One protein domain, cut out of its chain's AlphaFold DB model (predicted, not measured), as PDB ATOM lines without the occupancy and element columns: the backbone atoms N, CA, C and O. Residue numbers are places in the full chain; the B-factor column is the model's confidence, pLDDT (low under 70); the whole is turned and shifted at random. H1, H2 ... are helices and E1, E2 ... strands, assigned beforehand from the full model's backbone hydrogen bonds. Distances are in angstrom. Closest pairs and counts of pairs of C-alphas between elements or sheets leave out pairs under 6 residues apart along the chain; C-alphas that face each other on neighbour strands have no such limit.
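Overview. This is residues 3 to 86 of the 104 residues of an uncharacterized protein of Nonomuraea turkmeniaca (UniProt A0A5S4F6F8). A small sheet of three strands covers one side of H3, a helix that runs through the middle of the domain and crosses under the strands. H1 and H4 pack on H3 away from the sheet, and H2 packs near the beginning of H3, its residues 38 to 42 grazing the sheet at E3; residues 71 to 82 lead from H4 back to that edge of the sheet. The printed part has 84 residues, with four named helices and three named strands in the order E1 E2 H1 H2 H3 H4 E3. The sheet's order is E2 E1 E3, with E2 and E1 antiparallel, and the class is mixed, helices and strands. The whole is compact and rounded, with a radius of gyration of the C-alphas of 11.6 A and spans of 27 by 24 by 21 A.

Along the chain. In the sheet, E2 is residues 9 to 13, 13.5 A long, E1 is residues 3 to 6, 10.2 A, and E3 is residues 83 to 85, 6.1 A. C-alpha 3 stands at (318.942, 320.551, 439.800) and C-alpha 85 at (313.363, 316.991, 442.822). H3, residues 46 to 59, is 19.8 A long and begins with C-alpha 46 at (320.668, 319.842, 455.062). H1 is residues 20 to 30, 15.3 A, H2 residues 34 to 42, 12.5 A, and H4 residues 66 to 70, 6.6 A.

Arrangement. E1 and E2 form a hairpin, antiparallel at 153 degrees, with N 4 and O 11 2.9 A apart and N 9 and O 6 3.2 A apart, both within hydrogen-bond range. E1 and E3 meet only at a point, where C-alphas 4 and 83 face each other at 5.2 A. H3 is on the sheet at a height over the sheet of 9.2 A, and lies over E2, E3 and, only just, with 3 C-alphas, E1. It runs across the strands, at 75 degrees to E2 on the local plane; the closest C-alphas of E2 and H3, those of Val 11 and Ala 56, are 6.0 A apart. H3 is also the hub of the helices. H1 touches H3, the closest C-alphas being those of Leu 26 and Gly 51 at 6.2 A, with a steep tilt of 40 degrees, opposite ways. Residues 48 to 49 of H3 touch H2, the C-alphas of Leu 41 and Ala 48 coming closest at 5.4 A; the tilt of 69 degrees, opposite ways, is steep, only just short of about perpendicular. Residues 50 to 54 of H3 touch H4, closest at the C-alphas of Trp 54 and Phe 66, 5.9 A. H1 and H2 only just touch, with 3 pairs of C-alphas within 8 A, the closest those of Gly 23 and Ile 34 at 6.8 A. H2 and H4 are apart. In H1, H2, H3 and H4 every O i to N i+4 pair is within hydrogen-bond range.

Size, cuts and confidence. The two C-alphas farthest apart are those of Val 73 and Glu 86, at 30.7 A. The printed part has no cut. The link from H4 to E3 is long, with 12 residues. The mean pLDDT of the printed part is 89.5, and residue 86 is under 70.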
ATOM      1  N   LYS A   3     318.089 319.442 440.246       81.31
ATOM      2  CA  LYS A   3     318.942 320.551 439.800       81.31
ATOM      3  C   LYS A   3     319.447 321.319 441.000       81.31
ATOM      4  O   LYS A   3     318.635 321.668 441.839       81.31
ATOM      5  N   ILE A   4     320.753 321.576 441.066       80.94
ATOM      6  CA  ILE A   4     321.351 322.423 442.097       80.94
ATOM      7  C   ILE A   4     321.991 323.658 441.486       80.94
ATOM      8  O   ILE A   4     322.719 323.571 440.496       80.94
ATOM      9  N   HIS A   5     321.719 324.800 442.102       80.25
ATOM     10  CA  HIS A   5     322.360 326.071 441.803       80.25
ATOM     11  C   HIS A   5     323.437 326.348 442.859       80.25
ATOM     12  O   HIS A   5     323.253 326.028 444.032       80.25
ATOM     13  N   ILE A   6     324.595 326.855 442.434       83.12
ATOM     14  CA  ILE A   6     325.681 327.303 443.312       83.12
ATOM     15  C   ILE A   6     326.253 328.584 442.700       83.12
ATOM     16  O   ILE A   6     327.022 328.541 441.740       83.12
ATOM     17  N   GLY A   7     325.863 329.736 443.246       80.38
ATOM     18  CA  GLY A   7     326.147 331.029 442.618       80.38
ATOM     19  C   GLY A   7     325.453 331.151 441.257       80.38
ATOM     20  O   GLY A   7     324.251 330.913 441.159       80.38
ATOM     21  N   ASP A   8     326.210 331.500 440.215       80.31
ATOM     22  CA  ASP A   8     325.702 331.604 438.837       80.31
ATOM     23  C   ASP A   8     325.729 330.265 438.079       80.31
ATOM     24  O   ASP A   8     325.177 330.151 436.981       80.31
ATOM     25  N   ASP A   9     326.367 329.242 438.653       85.06
ATOM     26  CA  ASP A   9     326.492 327.928 438.039       85.06
ATOM     27  C   ASP A   9     325.333 327.015 438.461       85.06
ATOM     28  O   ASP A   9     324.844 327.056 439.592       85.06
ATOM     29  N   SER A  10     324.906 326.134 437.554       85.00
ATOM     30  CA  SER A  10     323.912 325.103 437.860       85.00
ATOM     31  C   SER A  10     324.366 323.742 437.363       85.00
ATOM     32  O   SER A  10     324.917 323.636 436.264       85.00
ATOM     33  N   VAL A  11     324.107 322.701 438.148       89.00
ATOM     34  CA  VAL A  11     324.404 321.313 437.791       89.00
ATOM     35  C   VAL A  11     323.137 320.490 437.920       89.00
ATOM     36  O   VAL A  11     322.439 320.540 438.930       89.00
ATOM     37  N   GLU A  12     322.859 319.710 436.884       88.81
ATOM     38  CA  GLU A  12     321.740 318.780 436.864       88.81
ATOM     39  C   GLU A  12     322.215 317.362 437.198       88.81
ATOM     40  O   GLU A  12     323.274 316.887 436.766       88.81
ATOM     41  N   PHE A  13     321.409 316.684 438.001       87.31
ATOM     42  CA  PHE A  13     321.596 315.323 438.453       87.31
ATOM     43  C   PHE A  13     320.394 314.488 438.053       87.31
ATOM     44  O   PHE A  13     319.254 314.744 438.446       87.31
ATOM     45  N   ASP A  14     320.672 313.418 437.324       88.94
ATOM     46  CA  ASP A  14     319.762 312.294 437.251       88.94
ATOM     47  C   ASP A  14     320.085 311.344 438.411       88.94
ATOM     48  O   ASP A  14     321.042 310.570 438.352       88.94
ATOM     49  N   LEU A  15     319.325 311.450 439.504       85.75
ATOM     50  CA  LEU A  15     319.530 310.625 440.700       85.75
ATOM     51  C   LEU A  15     319.173 309.146 440.464       85.75
ATOM     52  O   LEU A  15     319.671 308.286 441.191       85.75
ATOM     53  N   ASN A  16     318.387 308.843 439.424       84.56
ATOM     54  CA  ASN A  16     318.055 307.474 439.022       84.56
ATOM     55  C   ASN A  16     319.173 306.843 438.179       84.56
ATOM     56  O   ASN A  16     319.361 305.625 438.200       84.56
ATOM     57  N   HIS A  17     319.955 307.672 437.482       87.75
ATOM     58  CA  HIS A  17     321.044 307.248 436.601       87.75
ATOM     59  C   HIS A  17     322.401 307.858 436.982       87.75
ATOM     60  O   HIS A  17     323.224 308.188 436.125       87.75
ATOM     61  N   LEU A  18     322.668 307.975 438.285       91.69
ATOM     62  CA  LEU A  18     323.927 308.520 438.774       91.69
ATOM     63  C   LEU A  18     325.105 307.567 438.463       91.69
ATOM     64  O   LEU A  18     325.023 306.368 438.759       91.69
ATOM     65  N   PRO A  19     326.236 308.062 437.923       94.88
ATOM     66  CA  PRO A  19     327.451 307.269 437.785       94.88
ATOM     67  C   PRO A  19     327.846 306.577 439.097       94.88
ATOM     68  O   PRO A  19     327.923 307.201 440.154       94.88
ATOM     69  N   LEU A  20     328.165 305.279 439.027       94.75
ATOM     70  CA  LEU A  20     328.417 304.447 440.213       94.75
ATOM     71  C   LEU A  20     329.469 305.038 441.165       94.75
ATOM     72  O   LEU A  20     329.314 304.976 442.381       94.75
ATOM     73  N   HIS A  21     330.542 305.617 440.625       95.44
ATOM     74  CA  HIS A  21     331.608 306.203 441.437       95.44
ATOM     75  C   HIS A  21     331.141 307.435 442.227       95.44
ATOM     76  O   HIS A  21     331.601 307.644 443.348       95.44
ATOM     77  N   GLU A  22     330.206 308.214 441.684       95.50
ATOM     78  CA  GLU A  22     329.589 309.344 442.377       95.50
ATOM     79  C   GLU A  22     328.603 308.865 443.442       95.50
ATOM     80  O   GLU A  22     328.620 309.373 444.559       95.50
ATOM     81  N   GLY A  23     327.826 307.818 443.147       95.06
ATOM     82  CA  GLY A  23     326.954 307.180 444.137       95.06
ATOM     83  C   GLY A  23     327.738 306.623 445.327       95.06
ATOM     84  O   GLY A  23     327.377 306.856 446.479       95.06
ATOM     85  N   ILE A  24     328.874 305.965 445.068       96.25
ATOM     86  CA  ILE A  24     329.799 305.506 446.116       96.25
ATOM     87  C   ILE A  24     330.363 306.693 446.907       96.25
ATOM     88  O   ILE A  24     330.497 306.603 448.126       96.25
ATOM     89  N   ALA A  25     330.721 307.788 446.233       95.62
ATOM     90  CA  ALA A  25     331.248 308.979 446.888       95.62
ATOM     91  C   ALA A  25     330.207 309.610 447.828       95.62
ATOM     92  O   ALA A  25     330.530 309.872 448.985       95.62
ATOM     93  N   LEU A  26     328.962 309.770 447.372       95.69
ATOM     94  CA  LEU A  26     327.843 310.264 448.180       95.69
ATOM     95  C   LEU A  26     327.555 309.358 449.374       95.69
ATOM     96  O   LEU A  26     327.422 309.846 450.493       95.69
ATOM     97  N   GLN A  27     327.516 308.042 449.163       96.56
ATOM     98  CA  GLN A  27     327.276 307.090 450.244       96.56
ATOM     99  C   GLN A  27     328.398 307.118 451.292       96.56
ATOM    100  O   GLN A  27     328.129 306.968 452.481       96.56
ATOM    101  N   LYS A  28     329.655 307.326 450.884       96.44
ATOM    102  CA  LYS A  28     330.776 307.492 451.823       96.44
ATOM    103  C   LYS A  28     330.714 308.809 452.592       96.44
ATOM    104  O   LYS A  28     331.091 308.821 453.755       96.44
ATOM    105  N   ALA A  29     330.286 309.884 451.934       95.88
ATOM    106  CA  ALA A  29     330.178 311.208 452.535       95.88
ATOM    107  C   ALA A  29     329.032 311.280 453.555       95.88
ATOM    108  O   ALA A  29     329.235 311.702 454.683       95.88
ATOM    109  N   THR A  30     327.848 310.806 453.172       95.19
ATOM    110  CA  THR A  30     326.609 310.958 453.957       95.19
ATOM    111  C   THR A  30     326.288 309.751 454.840       95.19
ATOM    112  O   THR A  30     325.489 309.841 455.765       95.19
ATOM    113  N   GLY A  31     326.866 308.584 454.543       96.06
ATOM    114  CA  GLY A  31     326.484 307.311 455.162       96.06
ATOM    115  C   GLY A  31     325.169 306.725 454.634       96.06
ATOM    116  O   GLY A  31     324.766 305.646 455.074       96.06
ATOM    117  N   TRP A  32     324.502 307.387 453.686       95.31
ATOM    118  CA  TRP A  32     323.184 306.990 453.200       95.31
ATOM    119  C   TRP A  32     323.230 306.208 451.898       95.31
ATOM    120  O   TRP A  32     324.061 306.429 451.018       95.31
ATOM    121  N   ARG A  33     322.284 305.279 451.754       93.75
ATOM    122  CA  ARG A  33     322.014 304.649 450.460       93.75
ATOM    123  C   ARG A  33     321.332 305.658 449.542       93.75
ATOM    124  O   ARG A  33     320.605 306.521 450.020       93.75
ATOM    125  N   ILE A  34     321.473 305.471 448.230       90.00
ATOM    126  CA  ILE A  34     320.919 306.404 447.238       90.00
ATOM    127  C   ILE A  34     319.423 306.676 447.442       90.00
ATOM    128  O   ILE A  34     319.014 307.825 447.420       90.00
ATOM    129  N   LYS A  35     318.622 305.647 447.756       90.31
ATOM    130  CA  LYS A  35     317.187 305.815 448.019       90.31
ATOM    131  C   LYS A  35     316.914 306.744 449.212       90.31
ATOM    132  O   LYS A  35     316.084 307.630 449.106       90.31
ATOM    133  N   GLN A  36     317.654 306.563 450.306       94.31
ATOM    134  CA  GLN A  36     317.522 307.394 451.506       94.31
ATOM    135  C   GLN A  36     317.974 308.831 451.235       94.31
ATOM    136  O   GLN A  36     317.385 309.764 451.758       94.31
ATOM    137  N   LEU A  37     319.008 309.006 450.405       92.19
ATOM    138  CA  LEU A  37     319.470 310.327 449.987       92.19
ATOM    139  C   LEU A  37     318.394 311.062 449.174       92.19
ATOM    140  O   LEU A  37     318.192 312.246 449.401       92.19
ATOM    141  N   VAL A  38     317.713 310.380 448.246       90.12
ATOM    142  CA  VAL A  38     316.630 310.989 447.451       90.12
ATOM    143  C   VAL A  38     315.471 311.416 448.351       90.12
ATOM    144  O   VAL A  38     315.050 312.562 448.263       90.12
ATOM    145  N   GLU A  39     315.015 310.530 449.242       92.12
ATOM    146  CA  GLU A  39     313.958 310.839 450.220       92.12
ATOM    147  C   GLU A  39     314.360 312.047 451.092       92.12
ATOM    148  O   GLU A  39     313.621 313.020 451.197       92.12
ATOM    149  N   ALA A  40     315.587 312.055 451.620       93.00
ATOM    150  CA  ALA A  40     316.096 313.159 452.433       93.00
ATOM    151  C   ALA A  40     316.235 314.482 451.650       93.00
ATOM    152  O   ALA A  40     316.010 315.551 452.209       93.00
ATOM    153  N   LEU A  41     316.581 314.437 450.356       90.75
ATOM    154  CA  LEU A  41     316.601 315.624 449.492       90.75
ATOM    155  C   LEU A  41     315.196 316.198 449.287       90.75
ATOM    156  O   LEU A  41     315.043 317.417 449.308       90.75
ATOM    157  N   GLN A  42     314.187 315.341 449.106       88.88
ATOM    158  CA  GLN A  42     312.784 315.758 448.978       88.88
ATOM    159  C   GLN A  42     312.265 316.397 450.271       88.88
ATOM    160  O   GLN A  42     311.556 317.400 450.218       88.88
ATOM    161  N   ASP A  43     312.691 315.877 451.422       91.06
ATOM    162  CA  ASP A  43     312.366 316.426 452.743       91.06
ATOM    163  C   ASP A  43     313.171 317.696 453.096       91.06
ATOM    164  O   ASP A  43     312.943 318.315 454.138       91.06
ATOM    165  N   GLY A  44     314.114 318.107 452.241       88.88
ATOM    166  CA  GLY A  44     314.944 319.293 452.452       88.88
ATOM    167  C   GLY A  44     316.009 319.124 453.540       88.88
ATOM    168  O   GLY A  44     316.388 320.099 454.190       88.88
ATOM    169  N   ASP A  45     316.497 317.904 453.766       93.62
ATOM    170  CA  ASP A  45     317.546 317.637 454.746       93.62
ATOM    171  C   ASP A  45     318.876 318.308 454.350       93.62
ATOM    172  O   ASP A  45     319.390 318.157 453.237       93.62
ATOM    173  N   MET A  46     319.467 319.038 455.298       92.50
ATOM    174  CA  MET A  46     320.668 319.842 455.062       92.50
ATOM    175  C   MET A  46     321.909 319.004 454.745       92.50
ATOM    176  O   MET A  46     322.744 319.440 453.955       92.50
ATOM    177  N   LEU A  47     322.043 317.805 455.317       94.25
ATOM    178  CA  LEU A  47     323.155 316.906 455.014       94.25
ATOM    179  C   LEU A  47     322.994 316.308 453.609       94.25
ATOM    180  O   LEU A  47     323.980 316.163 452.883       94.25
ATOM    181  N   ALA A  48     321.755 316.021 453.196       93.81
ATOM    182  CA  ALA A  48     321.449 315.568 451.839       93.81
ATOM    183  C   ALA A  48     321.815 316.644 450.810       93.81
ATOM    184  O   ALA A  48     322.547 316.380 449.850       93.81
ATOM    185  N   ILE A  49     321.361 317.874 451.064       92.88
ATOM    186  CA  ILE A  49     321.647 319.054 450.247       92.88
ATOM    187  C   ILE A  49     323.159 319.314 450.189       92.88
ATOM    188  O   ILE A  49     323.704 319.492 449.098       92.88
ATOM    189  N   ALA A  50     323.862 319.260 451.326       94.38
ATOM    190  CA  ALA A  50     325.316 319.412 451.379       94.38
ATOM    191  C   ALA A  50     326.039 318.335 450.556       94.38
ATOM    192  O   ALA A  50     327.010 318.634 449.859       94.38
ATOM    193  N   GLY A  51     325.560 317.086 450.591       94.88
ATOM    194  CA  GLY A  51     326.112 315.988 449.796       94.88
ATOM    195  C   GLY A  51     325.995 316.250 448.295       94.88
ATOM    196  O   GLY A  51     326.963 316.063 447.550       94.88
ATOM    197  N   LEU A  52     324.833 316.738 447.856       93.44
ATOM    198  CA  LEU A  52     324.588 317.079 446.456       93.44
ATOM    199  C   LEU A  52     325.410 318.301 446.011       93.44
ATOM    200  O   LEU A  52     326.018 318.274 444.940       93.44
ATOM    201  N   ALA A  53     325.503 319.333 446.857       93.25
ATOM    202  CA  ALA A  53     326.324 320.520 446.618       93.25
ATOM    203  C   ALA A  53     327.810 320.169 446.482       93.25
ATOM    204  O   ALA A  53     328.474 320.589 445.533       93.25
ATOM    205  N   TRP A  54     328.322 319.329 447.381       95.44
ATOM    206  CA  TRP A  54     329.686 318.818 447.310       95.44
ATOM    207  C   TRP A  54     329.955 318.085 445.991       95.44
ATOM    208  O   TRP A  54     330.961 318.341 445.324       95.44
ATOM    209  N   LEU A  55     329.048 317.196 445.576       95.12
ATOM    210  CA  LEU A  55     329.204 316.472 444.319       95.12
ATOM    211  C   LEU A  55     329.162 317.418 443.105       95.12
ATOM    212  O   LEU A  55     329.941 317.243 442.166       95.12
ATOM    213  N   ALA A  56     328.306 318.441 443.133       93.69
ATOM    214  CA  ALA A  56     328.226 319.456 442.084       93.69
ATOM    215  C   ALA A  56     329.538 320.233 441.946       93.69
ATOM    216  O   ALA A  56     330.080 320.329 440.845       93.69
ATOM    217  N   LEU A  57     330.108 320.689 443.063       93.31
ATOM    218  CA  LEU A  57     331.405 321.367 443.079       93.31
ATOM    219  C   LEU A  57     332.521 320.483 442.515       93.31
ATOM    220  O   LEU A  57     333.345 320.951 441.727       93.31
ATOM    221  N   LYS A  58     332.517 319.185 442.837       93.88
ATOM    222  CA  LYS A  58     333.473 318.236 442.252       93.88
ATOM    223  C   LYS A  58     333.311 318.094 440.741       93.88
ATOM    224  O   LYS A  58     334.316 318.060 440.035       93.88
ATOM    225  N   ARG A  59     332.078 318.054 440.224       93.62
ATOM    226  CA  ARG A  59     331.816 318.045 438.770       93.62
ATOM    227  C   ARG A  59     332.272 319.334 438.085       93.62
ATOM    228  O   ARG A  59     332.745 319.280 436.954       93.62
ATOM    229  N   MET A  60     332.209 320.465 438.786       91.38
ATOM    230  CA  MET A  60     332.774 321.746 438.337       91.38
ATOM    231  C   MET A  60     334.312 321.801 438.433       91.38
ATOM    232  O   MET A  60     334.911 322.844 438.168       91.38
ATOM    233  N   GLY A  61     334.972 320.711 438.837       92.44
ATOM    234  CA  GLY A  61     336.427 320.630 438.965       92.44
ATOM    235  C   GLY A  61     336.990 321.327 440.204       92.44
ATOM    236  O   GLY A  61     338.189 321.591 440.254       92.44
ATOM    237  N   LYS A  62     336.154 321.653 441.200       92.50
ATOM    238  CA  LYS A  62     336.625 322.213 442.473       92.50
ATOM    239  C   LYS A  62     337.238 321.105 443.326       92.50
ATOM    240  O   LYS A  62     336.656 320.029 443.477       92.50
ATOM    241  N   ASP A  63     338.395 321.394 443.911       92.75
ATOM    242  CA  ASP A  63     339.042 320.515 444.881       92.75
ATOM    243  C   ASP A  63     338.521 320.848 446.282       92.75
ATOM    244  O   ASP A  63     339.010 321.760 446.945       92.75
ATOM    245  N   VAL A  64     337.435 320.181 446.670       94.00
ATOM    246  CA  VAL A  64     336.735 320.407 447.936       94.00
ATOM    247  C   VAL A  64     336.347 319.072 448.563       94.00
ATOM    248  O   VAL A  64     335.855 318.151 447.891       94.00
ATOM    249  N   THR A  65     336.583 318.933 449.863       96.19
ATOM    250  CA  THR A  65     336.152 317.756 450.615       96.19
ATOM    251  C   THR A  65     334.733 317.949 451.136       96.19
ATOM    252  O   THR A  65     334.244 319.068 451.259       96.19
ATOM    253  N   PHE A  66     334.050 316.852 451.455       96.12
ATOM    254  CA  PHE A  66     332.718 316.949 452.050       96.12
ATOM    255  C   PHE A  66     332.759 317.662 453.413       96.12
ATOM    256  O   PHE A  66     331.929 318.522 453.690       96.12
ATOM    257  N   ALA A  67     333.803 317.393 454.205       95.69
ATOM    258  CA  ALA A  67     334.023 318.037 455.494       95.69
ATOM    259  C   ALA A  67     334.227 319.558 455.378       95.69
ATOM    260  O   ALA A  67     333.848 320.291 456.292       95.69
ATOM    261  N   ASP A  68     334.783 320.056 454.266       95.69
ATOM    262  CA  ASP A  68     334.919 321.501 454.036       95.69
ATOM    263  C   ASP A  68     333.555 322.184 453.883       95.69
ATOM    264  O   ASP A  68     333.416 323.348 454.261       95.69
ATOM    265  N   ILE A  69     332.550 321.464 453.369       93.94
ATOM    266  CA  ILE A  69     331.172 321.958 453.279       93.94
ATOM    267  C   ILE A  69     330.540 321.980 454.674       93.94
ATOM    268  O   ILE A  69     330.041 323.014 455.105       93.94
ATOM    269  N   GLU A  70     330.614 320.867 455.413       93.75
ATOM    270  CA  GLU A  70     329.999 320.737 456.747       93.75
ATOM    271  C   GLU A  70     330.580 321.716 457.776       93.75
ATOM    272  O   GLU A  70     329.862 322.248 458.621       93.75
ATOM    273  N   SER A  71     331.890 321.958 457.712       92.50
ATOM    274  CA  SER A  71     332.585 322.879 458.617       92.50
ATOM    275  C   SER A  71     332.533 324.342 458.163       92.50
ATOM    276  O   SER A  71     332.985 325.221 458.900       92.50
ATOM    277  N   GLY A  72     332.001 324.618 456.966       89.69
ATOM    278  CA  GLY A  72     331.924 325.961 456.389       89.69
ATOM    279  C   GLY A  72     333.265 326.537 455.916       89.69
ATOM    280  O   GLY A  72     333.349 327.736 455.658       89.69
ATOM    281  N   VAL A  73     334.314 325.714 455.791       92.25
ATOM    282  CA  VAL A  73     335.602 326.116 455.189       92.25
ATOM    283  C   VAL A  73     335.406 326.531 453.734       92.25
ATOM    284  O   VAL A  73     336.007 327.507 453.283       92.25
ATOM    285  N   TYR A  74     334.538 325.820 453.014       89.38
ATOM    286  CA  TYR A  74     334.057 326.241 451.707       89.38
ATOM    287  C   TYR A  74     332.681 326.906 451.872       89.38
ATOM    288  O   TYR A  74     331.692 326.204 452.093       89.38
ATOM    289  N   PRO A  75     332.588 328.246 451.793       82.19
ATOM    290  CA  PRO A  75     331.333 328.938 452.041       82.19
ATOM    291  C   PRO A  75     330.363 328.712 450.877       82.19
ATOM    292  O   PRO A  75     330.614 329.150 449.754       82.19
ATOM    293  N   ILE A  76     329.238 328.059 451.165       83.06
ATOM    294  CA  ILE A  76     328.078 327.979 450.273       83.06
ATOM    295  C   ILE A  76     326.898 328.606 451.002       83.06
ATOM    296  O   ILE A  76     326.589 328.226 452.130       83.06
ATOM    297  N   ASP A  77     326.250 329.577 450.367       82.75
ATOM    298  CA  ASP A  77     325.038 330.173 450.915       82.75
ATOM    299  C   ASP A  77     323.842 329.271 450.600       82.75
ATOM    300  O   ASP A  77     323.622 328.907 449.442       82.75
ATOM    301  N   LEU A  78     323.040 328.940 451.611       78.75
ATOM    302  CA  LEU A  78     321.807 328.182 451.418       78.75
ATOM    303  C   LEU A  78     320.849 328.908 450.467       78.75
ATOM    304  O   LEU A  78     320.174 328.257 449.678       78.75
ATOM    305  N   ALA A  79     320.834 330.246 450.474       78.81
ATOM    306  CA  ALA A  79     320.021 331.031 449.545       78.81
ATOM    307  C   ALA A  79     320.442 330.852 448.075       78.81
ATOM    308  O   ALA A  79     319.660 331.150 447.175       78.81
ATOM    309  N   SER A  80     321.668 330.374 447.830       70.94
ATOM    310  CA  SER A  80     322.162 330.067 446.487       70.94
ATOM    311  C   SER A  80     321.818 328.653 446.021       70.94
ATOM    312  O   SER A  80     321.999 328.367 444.843       70.94
ATOM    313  N   ILE A  81     321.295 327.800 446.912       74.12
ATOM    314  CA  ILE A  81     320.922 326.416 446.630       74.12
ATOM    315  C   ILE A  81     319.402 326.312 446.470       74.12
ATOM    316  O   ILE A  81     318.647 326.479 447.423       74.12
ATOM    317  N   SER A  82     318.951 325.940 445.277       74.94
ATOM    318  CA  SER A  82     317.632 325.336 445.073       74.94
ATOM    319  C   SER A  82     317.819 323.887 444.645       74.94
ATOM    320  O   SER A  82     318.774 323.590 443.932       74.94
ATOM    321  N   VAL A  83     316.946 322.991 445.111       75.19
ATOM    322  CA  VAL A  83     316.914 321.586 444.689       75.19
ATOM    323  C   VAL A  83     315.508 321.261 444.213       75.19
ATOM    324  O   VAL A  83     314.600 321.089 445.019       75.19
ATOM    325  N   ASP A  84     315.334 321.167 442.899       75.56
ATOM    326  CA  ASP A  84     314.070 320.735 442.301       75.56
ATOM    327  C   ASP A  84     314.114 319.225 442.094       75.56
ATOM    328  O   ASP A  84     314.735 318.768 441.136       75.56
ATOM    329  N   VAL A  85     313.506 318.445 442.995       73.25
ATOM    330  CA  VAL A  85     313.363 316.991 442.822       73.25
ATOM    331  C   VAL A  85     312.011 316.698 442.180       73.25
ATOM    332  O   VAL A  85     310.980 316.762 442.841       73.25
ATOM    333  N   GLU A  86     312.001 316.369 440.889       69.69
ATOM    334  CA  GLU A  86     310.768 315.896 440.244       69.69
ATOM    335  C   GLU A  86     310.399 314.508 440.785       69.69
ATOM    336  O   GLU A  86     311.152 313.547 440.595       69.69
TER     337      GLU A  86